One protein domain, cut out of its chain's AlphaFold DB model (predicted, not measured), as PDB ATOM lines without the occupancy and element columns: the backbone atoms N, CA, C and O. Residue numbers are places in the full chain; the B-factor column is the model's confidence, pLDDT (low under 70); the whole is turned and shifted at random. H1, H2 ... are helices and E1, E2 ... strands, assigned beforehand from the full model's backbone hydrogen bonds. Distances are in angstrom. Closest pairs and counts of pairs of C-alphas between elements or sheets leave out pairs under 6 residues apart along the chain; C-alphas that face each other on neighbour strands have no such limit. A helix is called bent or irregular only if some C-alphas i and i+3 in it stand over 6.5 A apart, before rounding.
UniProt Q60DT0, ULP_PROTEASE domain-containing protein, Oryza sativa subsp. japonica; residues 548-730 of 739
ATOM      1  N   ALA A 548      77.527 118.511 102.241       73.50
ATOM      2  CA  ALA A 548      78.882 118.504 102.783       73.50
ATOM      3  C   ALA A 548      79.210 117.208 103.549       73.50
ATOM      4  O   ALA A 548      80.261 116.626 103.313       73.50
ATOM      5  N   GLU A 549      78.316 116.722 104.418       79.25
ATOM      6  CA  GLU A 549      78.504 115.452 105.142       79.25
ATOM      7  C   GLU A 549      78.530 114.252 104.190       79.25
ATOM      8  O   GLU A 549      79.404 113.396 104.317       79.25
ATOM      9  N   LEU A 550      77.639 114.219 103.193       76.50
ATOM     10  CA  LEU A 550      77.636 113.175 102.165       76.50
ATOM     11  C   LEU A 550      78.911 113.220 101.305       76.50
ATOM     12  O   LEU A 550      79.488 112.181 100.998       76.50
ATOM     13  N   ASN A 551      79.394 114.418 100.958       79.44
ATOM     14  CA  ASN A 551      80.665 114.582 100.254       79.44
ATOM     15  C   ASN A 551      81.850 114.119 101.123       79.44
ATOM     16  O   ASN A 551      82.710 113.395 100.639       79.44
ATOM     17  N   HIS A 552      81.884 114.457 102.417       81.12
ATOM     18  CA  HIS A 552      82.912 113.955 103.336       81.12
ATOM     19  C   HIS A 552      82.889 112.425 103.448       81.12
ATOM     20  O   HIS A 552      83.950 111.816 103.366       81.12
ATOM     21  N   TYR A 553      81.712 111.804 103.565       82.00
ATOM     22  CA  TYR A 553      81.565 110.345 103.555       82.00
ATOM     23  C   TYR A 553      82.124 109.722 102.265       82.00
ATOM     24  O   TYR A 553      83.008 108.871 102.327       82.00
ATOM     25  N   ASN A 554      81.700 110.214 101.097       83.50
ATOM     26  CA  ASN A 554      82.181 109.724  99.802       83.50
ATOM     27  C   ASN A 554      83.699 109.926  99.617       83.50
ATOM     28  O   ASN A 554      84.371 109.078  99.030       83.50
ATOM     29  N   ASN A 555      84.253 111.025 100.140       82.31
ATOM     30  CA  ASN A 555      85.695 111.274 100.140       82.31
ATOM     31  C   ASN A 555      86.441 110.309 101.073       82.31
ATOM     32  O   ASN A 555      87.485 109.801 100.689       82.31
ATOM     33  N   ILE A 556      85.913 110.003 102.265       83.19
ATOM     34  CA  ILE A 556      86.504 108.989 103.157       83.19
ATOM     35  C   ILE A 556      86.570 107.635 102.445       83.19
ATOM     36  O   ILE A 556      87.630 107.006 102.454       83.19
ATOM     37  N   LEU A 557      85.480 107.224 101.783       83.12
ATOM     38  CA  LEU A 557      85.450 105.967 101.037       83.12
ATOM     39  C   LEU A 557      86.514 105.935  99.929       83.12
ATOM     40  O   LEU A 557      87.342 105.025  99.914       83.12
ATOM     41  N   SER A 558      86.551 106.952  99.059       80.44
ATOM     42  CA  SER A 558      87.467 106.993  97.905       80.44
ATOM     43  C   SER A 558      88.948 107.156  98.268       80.44
ATOM     44  O   SER A 558      89.822 106.687  97.543       80.44
ATOM     45  N   ILE A 559      89.254 107.806  99.394       76.44
ATOM     46  CA  ILE A 559      90.633 108.058  99.840       76.44
ATOM     47  C   ILE A 559      91.213 106.848 100.592       76.44
ATOM     48  O   ILE A 559      92.426 106.631 100.565       76.44
ATOM     49  N   GLY A 560      90.368 106.031 101.231       72.94
ATOM     50  CA  GLY A 560      90.788 104.940 102.119       72.94
ATOM     51  C   GLY A 560      91.688 103.867 101.509       72.94
ATOM     52  O   GLY A 560      92.540 103.320 102.205       72.94
ATOM     53  N   GLU A 561      91.544 103.585 100.215       59.88
ATOM     54  CA  GLU A 561      92.376 102.599  99.509       59.88
ATOM     55  C   GLU A 561      93.767 103.140  99.138       59.88
ATOM     56  O   GLU A 561      94.672 102.365  98.847       59.88
ATOM     57  N   THR A 562      93.963 104.465  99.172       57.75
ATOM     58  CA  THR A 562      95.182 105.132  98.665       57.75
ATOM     59  C   THR A 562      95.992 105.863  99.738       57.75
ATOM     60  O   THR A 562      97.052 106.419  99.439       57.75
ATOM     61  N   GLN A 563      95.519 105.902 100.989       60.66
ATOM     62  CA  GLN A 563      96.196 106.580 102.096       60.66
ATOM     63  C   GLN A 563      96.540 105.621 103.239       60.66
ATOM     64  O   GLN A 563      95.682 105.191 104.004       60.66
ATOM     65  N   HIS A 564      97.838 105.406 103.446       62.28
ATOM     66  CA  HIS A 564      98.380 104.657 104.589       62.28
ATOM     67  C   HIS A 564      98.543 105.515 105.862       62.28
ATOM     68  O   HIS A 564      99.189 105.106 106.820       62.28
ATOM     69  N   LYS A 565      97.983 106.733 105.881       75.56
ATOM     70  CA  LYS A 565      98.042 107.653 107.029       75.56
ATOM     71  C   LYS A 565      96.913 107.388 108.026       75.56
ATOM     72  O   LYS A 565      95.911 106.750 107.699       75.56
ATOM     73  N   PHE A 566      97.033 107.962 109.219       81.25
ATOM     74  CA  PHE A 566      95.935 108.020 110.178       81.25
ATOM     75  C   PHE A 566      94.864 109.039 109.746       81.25
ATOM     76  O   PHE A 566      95.177 110.159 109.340       81.25
ATOM     77  N   ALA A 567      93.602 108.622 109.818       80.81
ATOM     78  CA  ALA A 567      92.405 109.442 109.648       80.81
ATOM     79  C   ALA A 567      91.870 109.962 110.990       80.81
ATOM     80  O   ALA A 567      91.304 111.051 111.052       80.81
ATOM     81  N   VAL A 568      92.069 109.196 112.071       80.00
ATOM     82  CA  VAL A 568      91.736 109.605 113.442       80.00
ATOM     83  C   VAL A 568      92.953 109.400 114.338       80.00
ATOM     84  O   VAL A 568      93.549 108.324 114.345       80.00
ATOM     85  N   LEU A 569      93.286 110.441 115.098       80.00
ATOM     86  CA  LEU A 569      94.295 110.455 116.154       80.00
ATOM     87  C   LEU A 569      93.656 111.109 117.381       80.00
ATOM     88  O   LEU A 569      93.349 112.301 117.357       80.00
ATOM     89  N   MET A 570      93.388 110.329 118.427       70.69
ATOM     90  CA  MET A 570      92.730 110.822 119.640       70.69
ATOM     91  C   MET A 570      93.142 109.985 120.848       70.69
ATOM     92  O   MET A 570      92.772 108.818 120.939       70.69
ATOM     93  N   ASP A 571      93.856 110.599 121.797       63.28
ATOM     94  CA  ASP A 571      94.188 110.019 123.105       63.28
ATOM     95  C   ASP A 571      94.719 108.569 123.015       63.28
ATOM     96  O   ASP A 571      94.153 107.644 123.607       63.28
ATOM     97  N   ASN A 572      95.784 108.386 122.228       66.88
ATOM     98  CA  ASN A 572      96.453 107.116 121.900       66.88
ATOM     99  C   ASN A 572      95.625 106.114 121.065       66.88
ATOM    100  O   ASN A 572      96.112 105.028 120.754       66.88
ATOM    101  N   VAL A 573      94.411 106.468 120.628       70.00
ATOM    102  CA  VAL A 573      93.675 105.715 119.601       70.00
ATOM    103  C   VAL A 573      94.048 106.241 118.216       70.00
ATOM    104  O   VAL A 573      93.930 107.440 117.944       70.00
ATOM    105  N   LYS A 574      94.483 105.330 117.342       82.00
ATOM    106  CA  LYS A 574      94.938 105.611 115.976       82.00
ATOM    107  C   LYS A 574      94.121 104.772 115.004       82.00
ATOM    108  O   LYS A 574      93.999 103.569 115.195       82.00
ATOM    109  N   VAL A 575      93.559 105.406 113.980       82.56
ATOM    110  CA  VAL A 575      92.737 104.746 112.953       82.56
ATOM    111  C   VAL A 575      93.273 105.147 111.591       82.56
ATOM    112  O   VAL A 575      93.380 106.342 111.317       82.56
ATOM    113  N   THR A 576      93.615 104.188 110.732       85.56
ATOM    114  CA  THR A 576      94.090 104.476 109.366       85.56
ATOM    115  C   THR A 576      92.938 104.885 108.446       85.56
ATOM    116  O   THR A 576      91.786 104.529 108.690       85.56
ATOM    117  N   TRP A 577      93.227 105.609 107.360       85.38
ATOM    118  CA  TRP A 577      92.219 105.890 106.325       85.38
ATOM    119  C   TRP A 577      91.630 104.604 105.729       85.38
ATOM    120  O   TRP A 577      90.432 104.567 105.457       85.38
ATOM    121  N   SER A 578      92.428 103.538 105.604       85.50
ATOM    122  CA  SER A 578      91.944 102.231 105.147       85.50
ATOM    123  C   SER A 578      90.995 101.569 106.152       85.50
ATOM    124  O   SER A 578      89.893 101.192 105.766       85.50
ATOM    125  N   SER A 579      91.359 101.495 107.440       86.25
ATOM    126  CA  SER A 579      90.486 100.953 108.501       86.25
ATOM    127  C   SER A 579      89.181 101.755 108.616       86.25
ATOM    128  O   SER A 579      88.096 101.168 108.621       86.25
ATOM    129  N   LEU A 580      89.258 103.093 108.596       87.94
ATOM    130  CA  LEU A 580      88.081 103.961 108.655       87.94
ATOM    131  C   LEU A 580      87.176 103.800 107.427       87.94
ATOM    132  O   LEU A 580      85.964 103.672 107.581       87.94
ATOM    133  N   SER A 581      87.743 103.794 106.217       87.25
ATOM    134  CA  SER A 581      86.979 103.627 104.976       87.25
ATOM    135  C   SER A 581      86.310 102.259 104.904       87.25
ATOM    136  O   SER A 581      85.095 102.192 104.731       87.25
ATOM    137  N   LYS A 582      87.063 101.173 105.138       87.06
ATOM    138  CA  LYS A 582      86.524  99.807 105.161       87.06
ATOM    139  C   LYS A 582      85.382  99.687 106.169       87.06
ATOM    140  O   LYS A 582      84.305  99.250 105.786       87.06
ATOM    141  N   SER A 583      85.561 100.183 107.393       87.69
ATOM    142  CA  SER A 583      84.535 100.127 108.452       87.69
ATOM    143  C   SER A 583      83.281 100.958 108.177       87.69
ATOM    144  O   SER A 583      82.221 100.659 108.717       87.69
ATOM    145  N   LEU A 584      83.391 102.035 107.392       86.94
ATOM    146  CA  LEU A 584      82.262 102.900 107.022       86.94
ATOM    147  C   LEU A 584      81.654 102.542 105.657       86.94
ATOM    148  O   LEU A 584      80.619 103.102 105.275       86.94
ATOM    149  N   SER A 585      82.288 101.640 104.905       86.31
ATOM    150  CA  SER A 585      81.800 101.196 103.603       86.31
ATOM    151  C   SER A 585      80.493 100.400 103.740       86.31
ATOM    152  O   SER A 585      80.266  99.737 104.757       86.31
ATOM    153  N   PRO A 586      79.591 100.439 102.743       81.44
ATOM    154  CA  PRO A 586      78.389  99.615 102.766       81.44
ATOM    155  C   PRO A 586      78.753  98.126 102.855       81.44
ATOM    156  O   PRO A 586      79.422  97.606 101.966       81.44
ATOM    157  N   ARG A 587      78.262  97.437 103.897       78.69
ATOM    158  CA  ARG A 587      78.610  96.038 104.245       78.69
ATOM    159  C   ARG A 587      80.057  95.824 104.722       78.69
ATOM    160  O   ARG A 587      80.499  94.683 104.795       78.69
ATOM    161  N   GLY A 588      80.777  96.890 105.053       79.31
ATOM    162  CA  GLY A 588      82.069  96.796 105.716       79.31
ATOM    163  C   GLY A 588      81.937  96.314 107.160       79.31
ATOM    164  O   GLY A 588      81.064  96.776 107.894       79.31
ATOM    165  N   VAL A 589      82.824  95.408 107.572       79.94
ATOM    166  CA  VAL A 589      82.963  95.010 108.979       79.94
ATOM    167  C   VAL A 589      83.666  96.138 109.732       79.94
ATOM    168  O   VAL A 589      84.671  96.672 109.259       79.94
ATOM    169  N   VAL A 590      83.134  96.518 110.895       85.19
ATOM    170  CA  VAL A 590      83.726  97.579 111.718       85.19
ATOM    171  C   VAL A 590      84.999  97.068 112.381       85.19
ATOM    172  O   VAL A 590      84.976  96.117 113.158       85.19
ATOM    173  N   ASP A 591      86.107  97.731 112.088       83.31
ATOM    174  CA  ASP A 591      87.419  97.449 112.653       83.31
ATOM    175  C   ASP A 591      87.534  97.914 114.120       83.31
ATOM    176  O   ASP A 591      86.996  98.954 114.525       83.31
ATOM    177  N   THR A 592      88.288  97.159 114.921       80.69
ATOM    178  CA  THR A 592      88.484  97.400 116.361       80.69
ATOM    179  C   THR A 592      89.020  98.799 116.659       80.69
ATOM    180  O   THR A 592      88.596  99.427 117.633       80.69
ATOM    181  N   TYR A 593      89.903  99.347 115.818       82.38
ATOM    182  CA  TYR A 593      90.434 100.693 116.026       82.38
ATOM    183  C   TYR A 593      89.363 101.772 115.794       82.38
ATOM    184  O   TYR A 593      89.302 102.747 116.551       82.38
ATOM    185  N   VAL A 594      88.463 101.578 114.820       85.12
ATOM    186  CA  VAL A 594      87.323 102.480 114.560       85.12
ATOM    187  C   VAL A 594      86.335 102.468 115.720       85.12
ATOM    188  O   VAL A 594      85.943 103.539 116.197       85.12
ATOM    189  N   LEU A 595      85.959 101.287 116.221       84.38
ATOM    190  CA  LEU A 595      85.025 101.198 117.344       84.38
ATOM    191  C   LEU A 595      85.622 101.799 118.623       84.38
ATOM    192  O   LEU A 595      84.940 102.533 119.342       84.38
ATOM    193  N   ASN A 596      86.916 101.583 118.861       79.00
ATOM    194  CA  ASN A 596      87.634 102.185 119.981       79.00
ATOM    195  C   ASN A 596      87.698 103.711 119.884       79.00
ATOM    196  O   ASN A 596      87.491 104.398 120.890       79.00
ATOM    197  N   ALA A 597      87.900 104.264 118.686       82.50
ATOM    198  CA  ALA A 597      87.831 105.706 118.470       82.50
ATOM    199  C   ALA A 597      86.415 106.243 118.730       82.50
ATOM    200  O   ALA A 597      86.254 107.290 119.359       82.50
ATOM    201  N   TYR A 598      85.374 105.514 118.319       83.94
ATOM    202  CA  TYR A 598      83.986 105.893 118.578       83.94
ATOM    203  C   TYR A 598      83.629 105.861 120.075       83.94
ATOM    204  O   TYR A 598      83.103 106.843 120.604       83.94
ATOM    205  N   ALA A 599      83.989 104.791 120.790       77.75
ATOM    206  CA  ALA A 599      83.798 104.662 122.235       77.75
ATOM    207  C   ALA A 599      84.531 105.769 123.016       77.75
ATOM    208  O   ALA A 599      83.949 106.432 123.883       77.75
ATOM    209  N   LYS A 600      85.791 106.041 122.655       77.69
ATOM    210  CA  LYS A 600      86.603 107.117 123.241       77.69
ATOM    211  C   LYS A 600      86.001 108.501 122.978       77.69
ATOM    212  O   LYS A 600      85.937 109.318 123.897       77.69
ATOM    213  N   LYS A 601      85.480 108.743 121.767       81.12
ATOM    214  CA  LYS A 601      84.766 109.983 121.424       81.12
ATOM    215  C   LYS A 601      83.531 110.166 122.303       81.12
ATOM    216  O   LYS A 601      83.364 111.240 122.869       81.12
ATOM    217  N   ILE A 602      82.707 109.127 122.473       75.69
ATOM    218  CA  ILE A 602      81.532 109.177 123.362       75.69
ATOM    219  C   ILE A 602      81.954 109.522 124.793       75.69
ATOM    220  O   ILE A 602      81.337 110.391 125.407       75.69
ATOM    221  N   ALA A 603      83.002 108.883 125.321       72.50
ATOM    222  CA  ALA A 603      83.500 109.170 126.664       72.50
ATOM    223  C   ALA A 603      83.927 110.646 126.811       72.50
ATOM    224  O   ALA A 603      83.525 111.320 127.763       72.50
ATOM    225  N   ASN A 604      84.682 111.177 125.845       72.94
ATOM    226  CA  ASN A 604      85.141 112.568 125.843       72.94
ATOM    227  C   ASN A 604      83.982 113.570 125.668       72.94
ATOM    228  O   ASN A 604      83.902 114.555 126.401       72.94
ATOM    229  N   ASP A 605      83.027 113.292 124.775       70.06
ATOM    230  CA  ASP A 605      81.840 114.125 124.536       70.06
ATOM    231  C   ASP A 605      80.890 114.198 125.747       70.06
ATOM    232  O   ASP A 605      80.062 115.114 125.803       70.06
ATOM    233  N   GLN A 606      80.954 113.252 126.693       63.84
ATOM    234  CA  GLN A 606      80.223 113.339 127.965       63.84
ATOM    235  C   GLN A 606      81.044 114.032 129.059       63.84
ATOM    236  O   GLN A 606      80.491 114.900 129.723       63.84
ATOM    237  N   ASN A 607      82.353 113.754 129.185       60.25
ATOM    238  CA  ASN A 607      83.237 114.462 130.134       60.25
ATOM    239  C   ASN A 607      83.246 115.991 129.908       60.25
ATOM    240  O   ASN A 607      83.411 116.754 130.851       60.25
ATOM    241  N   ASN A 608      83.058 116.437 128.659       56.16
ATOM    242  CA  ASN A 608      83.006 117.855 128.278       56.16
ATOM    243  C   ASN A 608      81.644 118.539 128.522       56.16
ATOM    244  O   ASN A 608      81.485 119.715 128.191       56.16
ATOM    245  N   LYS A 609      80.641 117.825 129.043       56.06
ATOM    246  CA  LYS A 609      79.354 118.404 129.449       56.06
ATOM    247  C   LYS A 609      79.315 118.456 130.971       56.06
ATOM    248  O   LYS A 609      79.595 117.452 131.612       56.06
ATOM    249  N   GLU A 610      78.854 119.569 131.539       47.12
ATOM    250  CA  GLU A 610      78.587 119.744 132.983       47.12
ATOM    251  C   GLU A 610      77.369 118.914 133.469       47.12
ATOM    252  O   GLU A 610      76.589 119.338 134.314       47.12
ATOM    253  N   ASN A 611      77.161 117.723 132.902       45.38
ATOM    254  CA  ASN A 611      76.099 116.803 133.278       45.38
ATOM    255  C   ASN A 611      76.630 115.834 134.341       45.38
ATOM    256  O   ASN A 611      77.172 114.783 133.998       45.38
ATOM    257  N   GLU A 612      76.377 116.123 135.618       46.56
ATOM    258  CA  GLU A 612      76.661 115.215 136.751       46.56
ATOM    259  C   GLU A 612      75.996 113.823 136.611       46.56
ATOM    260  O   GLU A 612      76.367 112.868 137.288       46.56
ATOM    261  N   TYR A 613      75.025 113.686 135.704       46.91
ATOM    262  CA  TYR A 613      74.131 112.536 135.551       46.91
ATOM    263  C   TYR A 613      74.703 111.292 134.848       46.91
ATOM    264  O   TYR A 613      73.961 110.326 134.662       46.91
ATOM    265  N   ARG A 614      75.957 111.290 134.371       60.12
ATOM    266  CA  ARG A 614      76.497 110.159 133.587       60.12
ATOM    267  C   ARG A 614      77.899 109.755 134.007       60.12
ATOM    268  O   ARG A 614      78.895 110.315 133.562       60.12
ATOM    269  N   ASN A 615      77.944 108.716 134.825       75.31
ATOM    270  CA  ASN A 615      79.135 108.241 135.502       75.31
ATOM    271  C   ASN A 615      79.511 106.829 135.021       75.31
ATOM    272  O   ASN A 615      79.220 105.842 135.688       75.31
ATOM    273  N   PHE A 616      80.131 106.724 133.844       82.50
ATOM    274  CA  PHE A 616      80.500 105.439 133.241       82.50
ATOM    275  C   PHE A 616      81.960 105.408 132.768       82.50
ATOM    276  O   PHE A 616      82.578 106.457 132.567       82.50
ATOM    277  N   TYR A 617      82.495 104.207 132.536       83.62
ATOM    278  CA  TYR A 617      83.832 104.003 131.966       83.62
ATOM    279  C   TYR A 617      83.800 103.047 130.767       83.62
ATOM    280  O   TYR A 617      83.056 102.070 130.775       83.62
ATOM    281  N   PHE A 618      84.613 103.321 129.741       85.56
ATOM    282  CA  PHE A 618      84.753 102.476 128.548       85.56
ATOM    283  C   PHE A 618      86.078 101.705 128.569       85.56
ATOM    284  O   PHE A 618      87.156 102.302 128.596       85.56
ATOM    285  N   PHE A 619      85.989 100.382 128.470       84.38
ATOM    286  CA  PHE A 619      87.117  99.465 128.366       84.38
ATOM    287  C   PHE A 619      87.272  98.979 126.925       84.38
ATOM    288  O   PHE A 619      86.433  98.251 126.413       84.38
ATOM    289  N   HIS A 620      88.351  99.403 126.269       71.19
ATOM    290  CA  HIS A 620      88.481  99.374 124.805       71.19
ATOM    291  C   HIS A 620      89.375  98.236 124.256       71.19
ATOM    292  O   HIS A 620      89.461  98.038 123.050       71.19
ATOM    293  N   ARG A 621      90.073  97.488 125.121       70.88
ATOM    294  CA  ARG A 621      90.952  96.357 124.730       70.88
ATOM    295  C   ARG A 621      90.785  95.098 125.588       70.88
ATOM    296  O   ARG A 621      91.291  94.045 125.229       70.88
ATOM    297  N   ILE A 622      90.074  95.198 126.710       79.94
ATOM    298  CA  ILE A 622      90.028  94.144 127.737       79.94
ATOM    299  C   ILE A 622      89.242  92.911 127.277       79.94
ATOM    300  O   ILE A 622      89.574  91.790 127.656       79.94
ATOM    301  N   SER A 623      88.232  93.106 126.429       79.44
ATOM    302  CA  SER A 623      87.411  92.025 125.886       79.44
ATOM    303  C   SER A 623      88.244  90.950 125.185       79.44
ATOM    304  O   SER A 623      87.977  89.773 125.391       79.44
ATOM    305  N   VAL A 624      89.301  91.331 124.457       82.25
ATOM    306  CA  VAL A 624      90.222  90.399 123.779       82.25
ATOM    307  C   VAL A 624      90.877  89.432 124.769       82.25
ATOM    308  O   VAL A 624      90.900  88.226 124.524       82.25
ATOM    309  N   TYR A 625      91.337  89.949 125.917       88.00
ATOM    310  CA  TYR A 625      91.934  89.133 126.973       88.00
ATOM    311  C   TYR A 625      90.888  88.223 127.641       88.00
ATOM    312  O   TYR A 625      91.054  87.008 127.706       88.00
ATOM    313  N   PHE A 626      89.755  88.784 128.073       89.88
ATOM    314  CA  PHE A 626      88.712  88.011 128.761       89.88
ATOM    315  C   PHE A 626      88.123  86.891 127.897       89.88
ATOM    316  O   PHE A 626      87.856  85.801 128.394       89.88
ATOM    317  N   LEU A 627      87.947  87.141 126.600       89.00
ATOM    318  CA  LEU A 627      87.396  86.182 125.642       89.00
ATOM    319  C   LEU A 627      88.427  85.171 125.122       89.00
ATOM    320  O   LEU A 627      88.060  84.290 124.343       89.00
ATOM    321  N   LYS A 628      89.695  85.285 125.536       88.25
ATOM    322  CA  LYS A 628      90.817  84.456 125.069       88.25
ATOM    323  C   LYS A 628      90.954  84.441 123.544       88.25
ATOM    324  O   LYS A 628      91.121  83.391 122.930       88.25
ATOM    325  N   ASN A 629      90.803  85.618 122.937       82.88
ATOM    326  CA  ASN A 629      90.690  85.795 121.490       82.88
ATOM    327  C   ASN A 629      92.003  86.324 120.887       82.88
ATOM    328  O   ASN A 629      92.058  87.443 120.379       82.88
ATOM    329  N   TRP A 630      93.074  85.539 121.008       80.19
ATOM    330  CA  TRP A 630      94.402  85.856 120.479       80.19
ATOM    331  C   TRP A 630      95.022  84.637 119.787       80.19
ATOM    332  O   TRP A 630      94.728  83.495 120.135       80.19
ATOM    333  N   GLU A 631      95.925  84.885 118.841       76.69
ATOM    334  CA  GLU A 631      96.666  83.851 118.116       76.69
ATOM    335  C   GLU A 631      98.175  84.105 118.234       76.69
ATOM    336  O   GLU A 631      98.619  85.251 118.219       76.69
ATOM    337  N   GLY A 632      98.965  83.034 118.350       76.25
ATOM    338  CA  GLY A 632     100.425  83.101 118.478       76.25
ATOM    339  C   GLY A 632     100.957  82.917 119.906       76.25
ATOM    340  O   GLY A 632     100.277  83.169 120.901       76.25
ATOM    341  N   VAL A 633     102.201  82.443 120.000       74.06
ATOM    342  CA  VAL A 633     102.909  82.212 121.272       74.06
ATOM    343  C   VAL A 633     103.264  83.557 121.920       74.06
ATOM    344  O   VAL A 633     103.637  84.497 121.224       74.06
ATOM    345  N   GLY A 634     103.129  83.660 123.245       75.56
ATOM    346  CA  GLY A 634     103.406  84.883 124.018       75.56
ATOM    347  C   GLY A 634     102.248  85.890 124.080       75.56
ATOM    348  O   GLY A 634     102.168  86.659 125.033       75.56
ATOM    349  N   LYS A 635     101.283  85.839 123.148       80.69
ATOM    350  CA  LYS A 635     100.180  86.819 123.096       80.69
ATOM    351  C   LYS A 635      99.260  86.835 124.319       80.69
ATOM    352  O   LYS A 635      98.688  87.881 124.609       80.69
ATOM    353  N   GLU A 636      99.141  85.731 125.057       84.62
ATOM    354  CA  GLU A 636      98.394  85.700 126.326       84.62
ATOM    355  C   GLU A 636      98.966  86.706 127.339       84.62
ATOM    356  O   GLU A 636      98.214  87.500 127.901       84.62
ATOM    357  N   GLU A 637     100.294  86.747 127.494       84.50
ATOM    358  CA  GLU A 637     100.988  87.660 128.408       84.50
ATOM    359  C   GLU A 637     100.909  89.121 127.926       84.50
ATOM    360  O   GLU A 637     100.655  90.019 128.732       84.50
ATOM    361  N   ASP A 638     101.025  89.373 126.615       82.31
ATOM    362  CA  ASP A 638     100.828  90.708 126.018       82.31
ATOM    363  C   ASP A 638      99.431  91.272 126.355       82.31
ATOM    364  O   ASP A 638      99.282  92.410 126.822       82.31
ATOM    365  N   TYR A 639      98.382  90.472 126.123       83.69
ATOM    366  CA  TYR A 639      96.996  90.883 126.355       83.69
ATOM    367  C   TYR A 639      96.645  90.958 127.844       83.69
ATOM    368  O   TYR A 639      95.891  91.856 128.234       83.69
ATOM    369  N   GLU A 640      97.230  90.101 128.683       86.00
ATOM    370  CA  GLU A 640      97.114  90.197 130.137       86.00
ATOM    371  C   GLU A 640      97.723  91.502 130.656       86.00
ATOM    372  O   GLU A 640      97.056  92.273 131.349       86.00
ATOM    373  N   ASN A 641      98.960  91.809 130.260       84.31
ATOM    374  CA  ASN A 641      99.628  93.056 130.616       84.31
ATOM    375  C   ASN A 641      98.835  94.280 130.126       84.31
ATOM    376  O   ASN A 641      98.693  95.265 130.857       84.31
ATOM    377  N   CYS A 642      98.231  94.210 128.936       82.69
ATOM    378  CA  CYS A 642      97.339  95.253 128.428       82.69
ATOM    379  C   CYS A 642      96.066  95.420 129.286       82.69
ATOM    380  O   CYS A 642      95.653  96.551 129.578       82.69
ATOM    381  N   ALA A 643      95.452  94.320 129.738       85.00
ATOM    382  CA  ALA A 643      94.299  94.348 130.638       85.00
ATOM    383  C   ALA A 643      94.673  94.950 132.005       85.00
ATOM    384  O   ALA A 643      94.039  95.922 132.432       85.00
ATOM    385  N   ARG A 644      95.760  94.464 132.622       85.06
ATOM    386  CA  ARG A 644      96.337  94.951 133.888       85.06
ATOM    387  C   ARG A 644      96.615  96.459 133.859       85.06
ATOM    388  O   ARG A 644      96.170  97.213 134.733       85.06
ATOM    389  N   GLN A 645      97.272  96.945 132.804       85.38
ATOM    390  CA  GLN A 645      97.494  98.381 132.592       85.38
ATOM    391  C   GLN A 645      96.175  99.152 132.444       85.38
ATOM    392  O   GLN A 645      96.007 100.218 133.036       85.38
ATOM    393  N   THR A 646      95.205  98.621 131.695       83.75
ATOM    394  CA  THR A 646      93.923  99.305 131.466       83.75
ATOM    395  C   THR A 646      93.085  99.422 132.749       83.75
ATOM    396  O   THR A 646      92.502 100.485 132.988       83.75
ATOM    397  N   PHE A 647      93.068  98.394 133.610       86.25
ATOM    398  CA  PHE A 647      92.473  98.472 134.953       86.25
ATOM    399  C   PHE A 647      93.206  99.486 135.840       86.25
ATOM    400  O   PHE A 647      92.556 100.321 136.474       86.25
ATOM    401  N   THR A 648      94.542  99.494 135.811       84.31
ATOM    402  CA  THR A 648      95.372 100.477 136.528       84.31
ATOM    403  C   THR A 648      95.034 101.917 136.119       84.31
ATOM    404  O   THR A 648      94.785 102.765 136.978       84.31
ATOM    405  N   PHE A 649      94.942 102.210 134.817       82.06
ATOM    406  CA  PHE A 649      94.547 103.536 134.327       82.06
ATOM    407  C   PHE A 649      93.122 103.917 134.747       82.06
ATOM    408  O   PHE A 649      92.880 105.067 135.126       82.06
ATOM    409  N   ALA A 650      92.183 102.967 134.714       82.31
ATOM    410  CA  ALA A 650      90.806 103.207 135.129       82.31
ATOM    411  C   ALA A 650      90.721 103.554 136.627       82.31
ATOM    412  O   ALA A 650      90.172 104.604 136.966       82.31
ATOM    413  N   ARG A 651      91.355 102.738 137.490       81.12
ATOM    414  CA  ARG A 651      91.500 102.955 138.944       81.12
ATOM    415  C   ARG A 651      92.107 104.323 139.252       81.12
ATOM    416  O   ARG A 651      91.551 105.062 140.060       81.12
ATOM    417  N   ASN A 652      93.212 104.667 138.587       81.56
ATOM    418  CA  ASN A 652      93.935 105.922 138.811       81.56
ATOM    419  C   ASN A 652      93.130 107.161 138.392       81.56
ATOM    420  O   ASN A 652      93.306 108.227 138.980       81.56
ATOM    421  N   LYS A 653      92.226 107.038 137.408       80.62
ATOM    422  CA  LYS A 653      91.290 108.114 137.056       80.62
ATOM    423  C   LYS A 653      90.192 108.275 138.113       80.62
ATOM    424  O   LYS A 653      89.851 109.402 138.464       80.62
ATOM    425  N   LYS A 654      89.609 107.160 138.567       81.94
ATOM    426  CA  LYS A 654      88.569 107.089 139.607       81.94
ATOM    427  C   LYS A 654      88.396 105.620 140.044       81.94
ATOM    428  O   LYS A 654      88.277 104.772 139.160       81.94
ATOM    429  N   PRO A 655      88.319 105.295 141.351       84.31
ATOM    430  CA  PRO A 655      88.128 103.914 141.802       84.31
ATOM    431  C   PRO A 655      86.888 103.263 141.176       84.31
ATOM    432  O   PRO A 655      85.830 103.888 141.089       84.31
ATOM    433  N   LEU A 656      87.019 102.010 140.733       85.75
ATOM    434  CA  LEU A 656      86.050 101.400 139.814       85.75
ATOM    435  C   LEU A 656      84.646 101.228 140.409       85.75
ATOM    436  O   LEU A 656      83.660 101.443 139.708       85.75
ATOM    437  N   HIS A 657      84.550 100.949 141.711       84.56
ATOM    438  CA  HIS A 657      83.281 100.865 142.442       84.56
ATOM    439  C   HIS A 657      82.501 102.192 142.501       84.56
ATOM    440  O   HIS A 657      81.327 102.186 142.861       84.56
ATOM    441  N   TYR A 658      83.132 103.327 142.173       84.81
ATOM    442  CA  TYR A 658      82.456 104.619 142.070       84.81
ATOM    443  C   TYR A 658      81.942 104.933 140.660       84.81
ATOM    444  O   TYR A 658      81.414 106.032 140.485       84.81
ATOM    445  N   TYR A 659      82.112 104.078 139.647       86.19
ATOM    446  CA  TYR A 659      81.351 104.209 138.396       86.19
ATOM    447  C   TYR A 659      79.981 103.547 138.550       86.19
ATOM    448  O   TYR A 659      79.837 102.577 139.285       86.19
ATOM    449  N   ASP A 660      78.984 104.069 137.844       84.94
ATOM    450  CA  ASP A 660      77.639 103.490 137.802       84.94
ATOM    451  C   ASP A 660      77.602 102.330 136.800       84.94
ATOM    452  O   ASP A 660      77.028 101.282 137.080       84.94
ATOM    453  N   LEU A 661      78.260 102.510 135.649       86.88
ATOM    454  CA  LEU A 661      78.266 101.563 134.537       86.88
ATOM    455  C   LEU A 661      79.676 101.402 133.950       86.88
ATOM    456  O   LEU A 661      80.345 102.387 133.628       86.88
ATOM    457  N   LEU A 662      80.116 100.164 133.747       89.62
ATOM    458  CA  LEU A 662      81.324  99.843 132.982       89.62
ATOM    459  C   LEU A 662      80.912  99.245 131.636       89.62
ATOM    460  O   LEU A 662      80.024  98.400 131.598       89.62
ATOM    461  N   ILE A 663      81.519  99.691 130.537       88.88
ATOM    462  CA  ILE A 663      81.113  99.338 129.170       88.88
ATOM    463  C   ILE A 663      82.294  98.713 128.426       88.88
ATOM    464  O   ILE A 663      83.347  99.338 128.289       88.88
ATOM    465  N   PHE A 664      82.086  97.508 127.901       90.56
ATOM    466  CA  PHE A 664      83.065  96.695 127.189       90.56
ATOM    467  C   PHE A 664      82.521  96.373 125.785       90.56
ATOM    468  O   PHE A 664      81.653  95.510 125.645       90.56
ATOM    469  N   PRO A 665      82.980  97.062 124.725       88.56
ATOM    470  CA  PRO A 665      82.787  96.598 123.357       88.56
ATOM    471  C   PRO A 665      83.608  95.318 123.139       88.56
ATOM    472  O   PRO A 665      84.806  95.277 123.441       88.56
ATOM    473  N   CYS A 666      82.969  94.268 122.634       87.75
ATOM    474  CA  CYS A 666      83.530  92.923 122.560       87.75
ATOM    475  C   CYS A 666      83.477  92.390 121.128       87.75
ATOM    476  O   CYS A 666      82.397  92.320 120.547       87.75
ATOM    477  N   LEU A 667      84.636  91.981 120.602       85.44
ATOM    478  CA  LEU A 667      84.761  91.252 119.341       85.44
ATOM    479  C   LEU A 667      85.137  89.802 119.644       85.44
ATOM    480  O   LEU A 667      86.184  89.545 120.248       85.44
ATOM    481  N   TYR A 668      84.300  88.865 119.213       86.81
ATOM    482  CA  TYR A 668      84.550  87.435 119.345       86.81
ATOM    483  C   TYR A 668      84.018  86.693 118.125       86.81
ATOM    484  O   TYR A 668      82.896  86.955 117.709       86.81
ATOM    485  N   ASP A 669      84.813  85.790 117.545       84.50
ATOM    486  CA  ASP A 669      84.410  84.990 116.373       84.50
ATOM    487  C   ASP A 669      83.809  85.852 115.232       84.50
ATOM    488  O   ASP A 669      82.741  85.581 114.690       84.50
ATOM    489  N   ASN A 670      84.480  86.976 114.933       80.00
ATOM    490  CA  ASN A 670      84.065  88.029 113.989       80.00
ATOM    491  C   ASN A 670      82.721  88.735 114.272       80.00
ATOM    492  O   ASN A 670      82.272  89.531 113.447       80.00
ATOM    493  N   HIS A 671      82.113  88.531 115.443       86.19
ATOM    494  CA  HIS A 671      80.878  89.197 115.857       86.19
ATOM    495  C   HIS A 671      81.109  90.262 116.941       86.19
ATOM    496  O   HIS A 671      81.873  90.062 117.891       86.19
ATOM    497  N   TRP A 672      80.420  91.399 116.804       86.75
ATOM    498  CA  TRP A 672      80.455  92.522 117.742       86.75
ATOM    499  C   TRP A 672      79.231  92.538 118.656       86.75
ATOM    500  O   TRP A 672      78.094  92.653 118.203       86.75
ATOM    501  N   PHE A 673      79.479  92.574 119.960       88.50
ATOM    502  CA  PHE A 673      78.462  92.794 120.985       88.50
ATOM    503  C   PHE A 673      78.982  93.763 122.056       88.50
ATOM    504  O   PHE A 673      80.161  94.134 122.070       88.50
ATOM    505  N   VAL A 674      78.111  94.214 122.960       89.81
ATOM    506  CA  VAL A 674      78.508  95.068 124.089       89.81
ATOM    507  C   VAL A 674      78.136  94.393 125.402       89.81
ATOM    508  O   VAL A 674      76.965  94.166 125.692       89.81
ATOM    509  N   PHE A 675      79.146  94.112 126.219       92.94
ATOM    510  CA  PHE A 675      78.983  93.689 127.606       92.94
ATOM    511  C   PHE A 675      79.040  94.923 128.513       92.94
ATOM    512  O   PHE A 675      79.904  95.789 128.342       92.94
ATOM    513  N   THR A 676      78.129  95.040 129.477       92.38
ATOM    514  CA  THR A 676      78.174  96.119 130.472       92.38
ATOM    515  C   THR A 676      77.935  95.610 131.885       92.38
ATOM    516  O   THR A 676      77.222  94.632 132.097       92.38
ATOM    517  N   VAL A 677      78.542  96.291 132.853       92.69
ATOM    518  CA  VAL A 677      78.455  95.966 134.278       92.69
ATOM    519  C   VAL A 677      77.809  97.147 134.983       92.69
ATOM    520  O   VAL A 677      78.431  98.203 135.126       92.69
ATOM    521  N   ASP A 678      76.559  96.975 135.392       90.19
ATOM    522  CA  ASP A 678      75.808  97.943 136.184       90.19
ATOM    523  C   ASP A 678      76.153  97.744 137.664       90.19
ATOM    524  O   ASP A 678      75.649  96.847 138.343       90.19
ATOM    525  N   ILE A 679      77.064  98.580 138.160       88.69
ATOM    526  CA  ILE A 679      77.625  98.500 139.513       88.69
ATOM    527  C   ILE A 679      76.593  98.901 140.577       88.69
ATOM    528  O   ILE A 679      76.727  98.482 141.735       88.69
ATOM    529  N   LYS A 680      75.589  99.706 140.197       85.31
ATOM    530  CA  LYS A 680      74.521 100.207 141.078       85.31
ATOM    531  C   LYS A 680      73.308  99.285 141.109       85.31
ATOM    532  O   LYS A 680      72.807  99.008 142.193       85.31
ATOM    533  N   GLY A 681      72.834  98.847 139.947       85.19
ATOM    534  CA  GLY A 681      71.705  97.928 139.834       85.19
ATOM    535  C   GLY A 681      72.067  96.473 140.119       85.19
ATOM    536  O   GLY A 681      71.161  95.701 140.390       85.19
ATOM    537  N   HIS A 682      73.362  96.129 140.139       90.38
ATOM    538  CA  HIS A 682      73.863  94.758 140.263       90.38
ATOM    539  C   HIS A 682      73.464  93.886 139.061       90.38
ATOM    540  O   HIS A 682      72.836  92.842 139.212       90.38
ATOM    541  N   HIS A 683      73.849  94.312 137.852       91.88
ATOM    542  CA  HIS A 683      73.543  93.567 136.626       91.88
ATOM    543  C   HIS A 683      74.761  93.349 135.723       91.88
ATOM    544  O   HIS A 683      75.559  94.262 135.488       91.88
ATOM    545  N   PHE A 684      74.852  92.148 135.153       94.50
ATOM    546  CA  PHE A 684      75.687  91.829 133.998       94.50
ATOM    547  C   PHE A 684      74.818  91.871 132.744       94.50
ATOM    548  O   PHE A 684      74.009  90.978 132.509       94.50
ATOM    549  N   VAL A 685      74.953  92.923 131.942       92.38
ATOM    550  CA  VAL A 685      74.045  93.187 130.820       92.38
ATOM    551  C   VAL A 685      74.737  92.874 129.498       92.38
ATOM    552  O   VAL A 685      75.768  93.475 129.179       92.38
ATOM    553  N   PHE A 686      74.150  91.975 128.712       90.62
ATOM    554  CA  PHE A 686      74.624  91.593 127.383       90.62
ATOM    555  C   PHE A 686      73.733  92.228 126.313       90.62
ATOM    556  O   PHE A 686      72.517  92.039 126.286       90.62
ATOM    557  N   LEU A 687      74.346  93.024 125.437       89.19
ATOM    558  CA  LEU A 687      73.693  93.724 124.336       89.19
ATOM    559  C   LEU A 687      74.216  93.138 123.020       89.19
ATOM    560  O   LEU A 687      75.249  93.570 122.503       89.19
ATOM    561  N   ASP A 688      73.501  92.140 122.506       88.00
ATOM    562  CA  ASP A 688      73.851  91.402 121.292       88.00
ATOM    563  C   ASP A 688      72.731  91.518 120.244       88.00
ATOM    564  O   ASP A 688      71.557  91.265 120.519       88.00
ATOM    565  N   SER A 689      73.080  91.963 119.038       85.19
ATOM    566  CA  SER A 689      72.162  92.212 117.922       85.19
ATOM    567  C   SER A 689      71.851  90.965 117.085       85.19
ATOM    568  O   SER A 689      70.902  91.007 116.300       85.19
ATOM    569  N   ILE A 690      72.576  89.856 117.274       83.31
ATOM    570  CA  ILE A 690      72.371  88.561 116.600       83.31
ATOM    571  C   ILE A 690      71.865  87.505 117.588       83.31
ATOM    572  O   ILE A 690      70.810  86.910 117.371       83.31
ATOM    573  N   TYR A 691      72.614  87.271 118.665       87.50
ATOM    574  CA  TYR A 691      72.430  86.139 119.568       87.50
ATOM    575  C   TYR A 691      71.533  86.477 120.766       87.50
ATOM    576  O   TYR A 691      71.333  87.637 121.132       87.50
ATOM    577  N   ASP A 692      70.937  85.453 121.368       86.12
ATOM    578  CA  ASP A 692      70.132  85.559 122.584       86.12
ATOM    579  C   ASP A 692      70.715  84.716 123.726       86.12
ATOM    580  O   ASP A 692      71.612  83.891 123.519       86.12
ATOM    581  N   GLU A 693      70.143  84.902 124.917       87.25
ATOM    582  CA  GLU A 693      70.405  84.162 126.163       87.25
ATOM    583  C   GLU A 693      70.336  82.627 126.019       87.25
ATOM    584  O   GLU A 693      70.888  81.874 126.829       87.25
ATOM    585  N   ASN A 694      69.645  82.122 124.992       87.50
ATOM    586  CA  ASN A 694      69.462  80.693 124.771       87.50
ATOM    587  C   ASN A 694      70.583  80.096 123.914       87.50
ATOM    588  O   ASN A 694      70.882  78.901 124.054       87.50
ATOM    589  N   SER A 695      71.232  80.918 123.088       91.81
ATOM    590  CA  SER A 695      72.296  80.516 122.175       91.81
ATOM    591  C   SER A 695      73.520  79.913 122.886       91.81
ATOM    592  O   SER A 695      73.890  80.262 124.009       91.81
ATOM    593  N   LYS A 696      74.202  78.985 122.199       93.00
ATOM    594  CA  LYS A 696      75.481  78.423 122.676       93.00
ATOM    595  C   LYS A 696      76.611  79.457 122.662       93.00
ATOM    596  O   LYS A 696      77.547  79.328 123.443       93.00
ATOM    597  N   TYR A 697      76.520  80.439 121.765       92.12
ATOM    598  CA  TYR A 697      77.479  81.530 121.641       92.12
ATOM    599  C   TYR A 697      77.439  82.422 122.888       92.12
ATOM    600  O   TYR A 697      78.457  82.562 123.561       92.12
ATOM    601  N   ASP A 698      76.252  82.915 123.259       91.81
ATOM    602  CA  ASP A 698      76.051  83.774 124.430       91.81
ATOM    603  C   ASP A 698      76.530  83.095 125.728       91.81
ATOM    604  O   ASP A 698      77.364  83.628 126.458       91.81
ATOM    605  N   LYS A 699      76.142  81.834 125.949       93.56
ATOM    606  CA  LYS A 699      76.610  81.041 127.104       93.56
ATOM    607  C   LYS A 699      78.135  80.874 127.153       93.56
ATOM    608  O   LYS A 699      78.708  80.827 128.241       93.56
ATOM    609  N   LYS A 700      78.808  80.805 125.996       93.94
ATOM    610  CA  LYS A 700      80.276  80.733 125.908       93.94
ATOM    611  C   LYS A 700      80.922  82.070 126.283       93.94
ATOM    612  O   LYS A 700      81.861  82.071 127.071       93.94
ATOM    613  N   ILE A 701      80.419  83.195 125.764       93.62
ATOM    614  CA  ILE A 701      80.969  84.523 126.085       93.62
ATOM    615  C   ILE A 701      80.696  84.926 127.542       93.62
ATOM    616  O   ILE A 701      81.587  85.493 128.171       93.62
ATOM    617  N   GLN A 702      79.542  84.564 128.123       94.19
ATOM    618  CA  GLN A 702      79.254  84.756 129.554       94.19
ATOM    619  C   GLN A 702      80.306  84.063 130.435       94.19
ATOM    620  O   GLN A 702      80.900  84.696 131.310       94.19
ATOM    621  N   GLY A 703      80.572  82.778 130.159       93.94
ATOM    622  CA  GLY A 703      81.531  81.950 130.899       93.94
ATOM    623  C   GLY A 703      83.003  82.353 130.741       93.94
ATOM    624  O   GLY A 703      83.857  81.785 131.416       93.94
ATOM    625  N   LEU A 704      83.303  83.326 129.877       94.62
ATOM    626  CA  LEU A 704      84.635  83.905 129.682       94.62
ATOM    627  C   LEU A 704      84.719  85.325 130.274       94.62
ATOM    628  O   LEU A 704      85.613  85.622 131.066       94.62
ATOM    629  N   LEU A 705      83.750  86.187 129.950       93.88
ATOM    630  CA  LEU A 705      83.743  87.597 130.351       93.88
ATOM    631  C   LEU A 705      83.526  87.811 131.849       93.88
ATOM    632  O   LEU A 705      84.220  88.640 132.438       93.88
ATOM    633  N   ILE A 706      82.580  87.095 132.467       95.06
ATOM    634  CA  ILE A 706      82.258  87.300 133.886       95.06
ATOM    635  C   ILE A 706      83.429  86.845 134.781       95.06
ATOM    636  O   ILE A 706      83.870  87.653 135.600       95.06
ATOM    637  N   PRO A 707      84.024  85.643 134.609       94.50
ATOM    638  CA  PRO A 707      85.192  85.246 135.397       94.50
ATOM    639  C   PRO A 707      86.420  86.136 135.160       94.50
ATOM    640  O   PRO A 707      87.093  86.498 136.122       94.50
ATOM    641  N   GLY A 708      86.691  86.541 133.911       92.12
ATOM    642  CA  GLY A 708      87.811  87.440 133.597       92.12
ATOM    643  C   GLY A 708      87.679  88.812 134.266       92.12
ATOM    644  O   GLY A 708      88.648  89.336 134.821       92.12
ATOM    645  N   LEU A 709      86.462  89.367 134.286       92.88
ATOM    646  CA  LEU A 709      86.149  90.597 135.010       92.88
ATOM    647  C   LEU A 709      86.376  90.453 136.518       92.88
ATOM    648  O   LEU A 709      86.981  91.347 137.107       92.88
ATOM    649  N   ILE A 710      85.882  89.372 137.127       92.75
ATOM    650  CA  ILE A 710      85.997  89.141 138.574       92.75
ATOM    651  C   ILE A 710      87.472  89.020 138.973       92.75
ATOM    652  O   ILE A 710      87.907  89.745 139.863       92.75
ATOM    653  N   ALA A 711      88.265  88.225 138.247       91.19
ATOM    654  CA  ALA A 711      89.695  88.061 138.517       91.19
ATOM    655  C   ALA A 711      90.467  89.399 138.472       91.19
ATOM    656  O   ALA A 711      91.257  89.698 139.365       91.19
ATOM    657  N   MET A 712      90.203  90.251 137.472       89.50
ATOM    658  CA  MET A 712      90.805  91.592 137.417       89.50
ATOM    659  C   MET A 712      90.246  92.554 138.471       89.50
ATOM    660  O   MET A 712      90.954  93.460 138.908       89.50
ATOM    661  N   TRP A 713      88.993  92.395 138.896       89.44
ATOM    662  CA  TRP A 713      88.438  93.206 139.977       89.44
ATOM    663  C   TRP A 713      89.132  92.901 141.307       89.44
ATOM    664  O   TRP A 713      89.555  93.830 141.993       89.44
ATOM    665  N   GLU A 714      89.273  91.617 141.638       89.00
ATOM    666  CA  GLU A 714      89.936  91.125 142.850       89.00
ATOM    667  C   GLU A 714      91.419  91.510 142.895       89.00
ATOM    668  O   GLU A 714      91.920  91.898 143.948       89.00
ATOM    669  N   GLU A 715      92.116  91.482 141.754       86.25
ATOM    670  CA  GLU A 715      93.519  91.897 141.682       86.25
ATOM    671  C   GLU A 715      93.712  93.411 141.888       86.25
ATOM    672  O   GLU A 715      94.634  93.841 142.586       86.25
ATOM    673  N   PHE A 716      92.870  94.243 141.265       78.56
ATOM    674  CA  PHE A 716      93.120  95.685 141.178       78.56
ATOM    675  C   PHE A 716      92.419  96.542 142.226       78.56
ATOM    676  O   PHE A 716      92.660  97.755 142.237       78.56
ATOM    677  N   LEU A 717      91.543  96.003 143.076       74.56
ATOM    678  CA  LEU A 717      90.709  96.819 143.961       74.56
ATOM    679  C   LEU A 717      90.688  96.302 145.395       74.56
ATOM    680  O   LEU A 717      90.146  95.245 145.691       74.56
ATOM    681  N   ASP A 718      91.116  97.166 146.315       63.09
ATOM    682  CA  ASP A 718      91.075  96.946 147.767       63.09
ATOM    683  C   ASP A 718      89.639  96.997 148.355       63.09
ATOM    684  O   ASP A 718      89.450  97.228 149.549       63.09
ATOM    685  N   VAL A 719      88.608  96.860 147.510       76.00
ATOM    686  CA  VAL A 719      87.185  96.917 147.874       76.00
ATOM    687  C   VAL A 719      86.478  95.693 147.312       76.00
ATOM    688  O   VAL A 719      86.168  95.623 146.118       76.00
ATOM    689  N   GLU A 720      86.185  94.762 148.214       76.00
ATOM    690  CA  GLU A 720      85.386  93.572 147.950       76.00
ATOM    691  C   GLU A 720      84.010  93.968 147.385       76.00
ATOM    692  O   GLU A 720      83.272  94.773 147.966       76.00
ATOM    693  N   LYS A 721      83.665  93.419 146.217       83.25
ATOM    694  CA  LYS A 721      82.357  93.588 145.579       83.25
ATOM    695  C   LYS A 721      81.804  92.198 145.315       83.25
ATOM    696  O   LYS A 721      82.323  91.463 144.486       83.25
ATOM    697  N   ASP A 722      80.737  91.858 146.023       86.25
ATOM    698  CA  ASP A 722      80.079  90.569 145.864       86.25
ATOM    699  C   ASP A 722      79.325  90.502 144.525       86.25
ATOM    700  O   ASP A 722      78.199  90.998 144.391       86.25
ATOM    701  N   PHE A 723      79.973  89.896 143.530       91.31
ATOM    702  CA  PHE A 723      79.407  89.645 142.208       91.31
ATOM    703  C   PHE A 723      78.424  88.469 142.171       91.31
ATOM    704  O   PHE A 723      77.699  88.343 141.189       91.31
ATOM    705  N   SER A 724      78.308  87.654 143.229       88.75
ATOM    706  CA  SER A 724      77.278  86.600 143.287       88.75
ATOM    707  C   SER A 724      75.855  87.168 143.376       88.75
ATOM    708  O   SER A 724      74.889  86.481 143.059       88.75
ATOM    709  N   LYS A 725      75.732  88.447 143.763       89.19
ATOM    710  CA  LYS A 725      74.481  89.218 143.778       89.19
ATOM    711  C   LYS A 725      74.134  89.882 142.436       89.19
ATOM    712  O   LYS A 725      73.201  90.677 142.413       89.19
ATOM    713  N   PHE A 726      74.908  89.661 141.369       93.94
ATOM    714  CA  PHE A 726      74.650  90.285 140.068       93.94
ATOM    715  C   PHE A 726      73.818  89.368 139.170       93.94
ATOM    716  O   PHE A 726      74.267  88.281 138.808       93.94
ATOM    717  N   ASP A 727      72.649  89.847 138.750       93.38
ATOM    718  CA  ASP A 727      71.798  89.132 137.798       93.38
ATOM    719  C   ASP A 727      72.263  89.372 136.353       93.38
ATOM    720  O   ASP A 727      72.675  90.475 135.979       93.38
ATOM    721  N   ILE A 728      72.172  88.343 135.509       93.44
ATOM    722  CA  ILE A 728      72.445  88.467 134.071       93.44
ATOM    723  C   ILE A 728      71.183  88.985 133.368       93.44
ATOM    724  O   ILE A 728      70.082  88.501 133.627       93.44
ATOM    725  N   GLN A 729      71.336  89.971 132.481       89.19
ATOM    726  CA  GLN A 729      70.237  90.562 131.717       89.19
ATOM    727  C   GLN A 729      70.541  90.648 130.222       89.19
ATOM    728  O   GLN A 729      71.610  91.106 129.811       89.19
ATOM    729  N   HIS A 730      69.518  90.355 129.417       85.88
ATOM    730  CA  HIS A 730      69.513  90.508 127.962       85.88
ATOM    731  C   HIS A 730      68.373  91.453 127.543       85.88
ATOM    732  O   HIS A 730      67.279  91.001 127.201       85.88
TER     733      HIS A 730
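Overview. This is residues 548 to 730 of the 739 residues of the protein "ULP_PROTEASE domain-containing protein" of Oryza sativa subsp. japonica (UniProt Q60DT0). Two lobes share the helix H3: in the larger, a twisted sheet of five strands has H6 and the short H4 over one face, with H5 packed outside on H4 and H6, while H3 covers the E3 and E4 side of the other face. On its far side H3 meets the smaller lobe, the strand hairpin E1 and E2 with H2, and H1 packs on H2 at the far end of the longest axis. The printed part has 183 residues, with six named helices and seven named strands in the order H1 E1 E2 H2 H3 E3 H4 H5 E4 E5 E6 H6 E7. The large sheet is mixed, in the order E3 E4 E5 E6 E7, and E1 and E2 make an antiparallel sheet of their own. The class is mixed, helices and strands, and the whole is compact, with a radius of gyration of the C-alphas of 17.7 A and spans of 51 by 42 by 33 A.

Arrangement. The large sheet holds E3, residues 616 to 618, E4, 661 to 668, E5, 671 to 678, E6, 683 to 687, and E7, 727 to 729, with E3 and E7 as edge strands. E4, E5 and E6 form a meander, each strand the antiparallel neighbour of the one before, with two hairpins; N 664 and O 675 are 2.8 A apart, and N 676 and O 685 are 2.8 A apart. E3 is parallel to E4, with N 663 and O 617 at 2.8 A, and E6 is parallel to E7, with N 729 and O 684 at 2.9 A. H6, residues 696 to 716, is on one face at a height over the sheet of 9.6 A, slantwise to the strands at 46 degrees to E5 on the local plane; it lies over E5 and, only just, E6, where 3 of its C-alphas fall. H4, residues 622 to 626, is on the same face at a height of 7.5 A, over E4, and touches H6, the closest C-alphas being those of Phe 626 and Gly 708, 5.0 A apart. H5, residues 635 to 653, is not on the sheet; it touches H4, with the closest C-alphas, of Ile 622 and Ala 643, at 5.2 A. With residues 644 to 651 alone H5 touches residues 712 to 716 of H6, at a steep tilt of 58 degrees, the same way; the closest C-alphas, of Phe 647 and Phe 716, are 6.9 A apart. E3, H4, H5, E4 and likewise E6, H6, E7 are strand-helix-strand units, two parallel neighbour strands with helices between, each with a right-handed crossover. H3, residues 592 to 607, is on the opposite face from H6, which gives three layers, helices on both faces of a sheet; at a height of 9.7 A it lies over E3 and E4 and runs along the strands, at 5 degrees to E4 on the local plane. The hairpin of E1, residues 566 to 570, and E2, 573 to 576, has N 573 and O 570 at 2.9 A; the closest C-alphas of E2 and H3, Val 575 and Tyr 593, are 5.6 A apart. H2, residues 577 to 584, touches residues 593 to 594 of H3, about perpendicular at 80 degrees, with the C-alphas of Leu 580 and Val 594 closest at 6.1 A. H1, residues 548 to 560, touches H2 with residues 556 to 560 alone, at a steep tilt of 58 degrees, opposite ways; the C-alphas of Gly 560 and Ser 578 are closest, at 4.2 A. Every O i to N i+4 pair is within hydrogen-bond range in H1, H2, H3, H4 and H5, and 16 of 17 are in H6.

Along the chain. H1 begins at C-alpha 548, (78.882, 118.504, 102.783), and is 18.1 A long. H3 measures 22.5 A, H5 27.0 A and H6 30.8 A; H6 is neither bent nor irregular, but only just, with C-alphas 703 and 706 at 6.2 A. E4, 21.7 A long, begins at C-alpha 661, (78.266, 101.563, 134.537), and E5 is 22.7 A long. E7 ends at C-alpha 729, (70.237, 90.562, 131.717).

Size, cuts and confidence. The two C-alphas farthest apart, of Asn 551 and Glu 720, are 52.3 A apart. The printed part has no cut, and no link between named elements is long. The mean pLDDT of the printed part is 82.2; residues 561 to 564, 571 to 572, 606 to 614 and 718 are under 70.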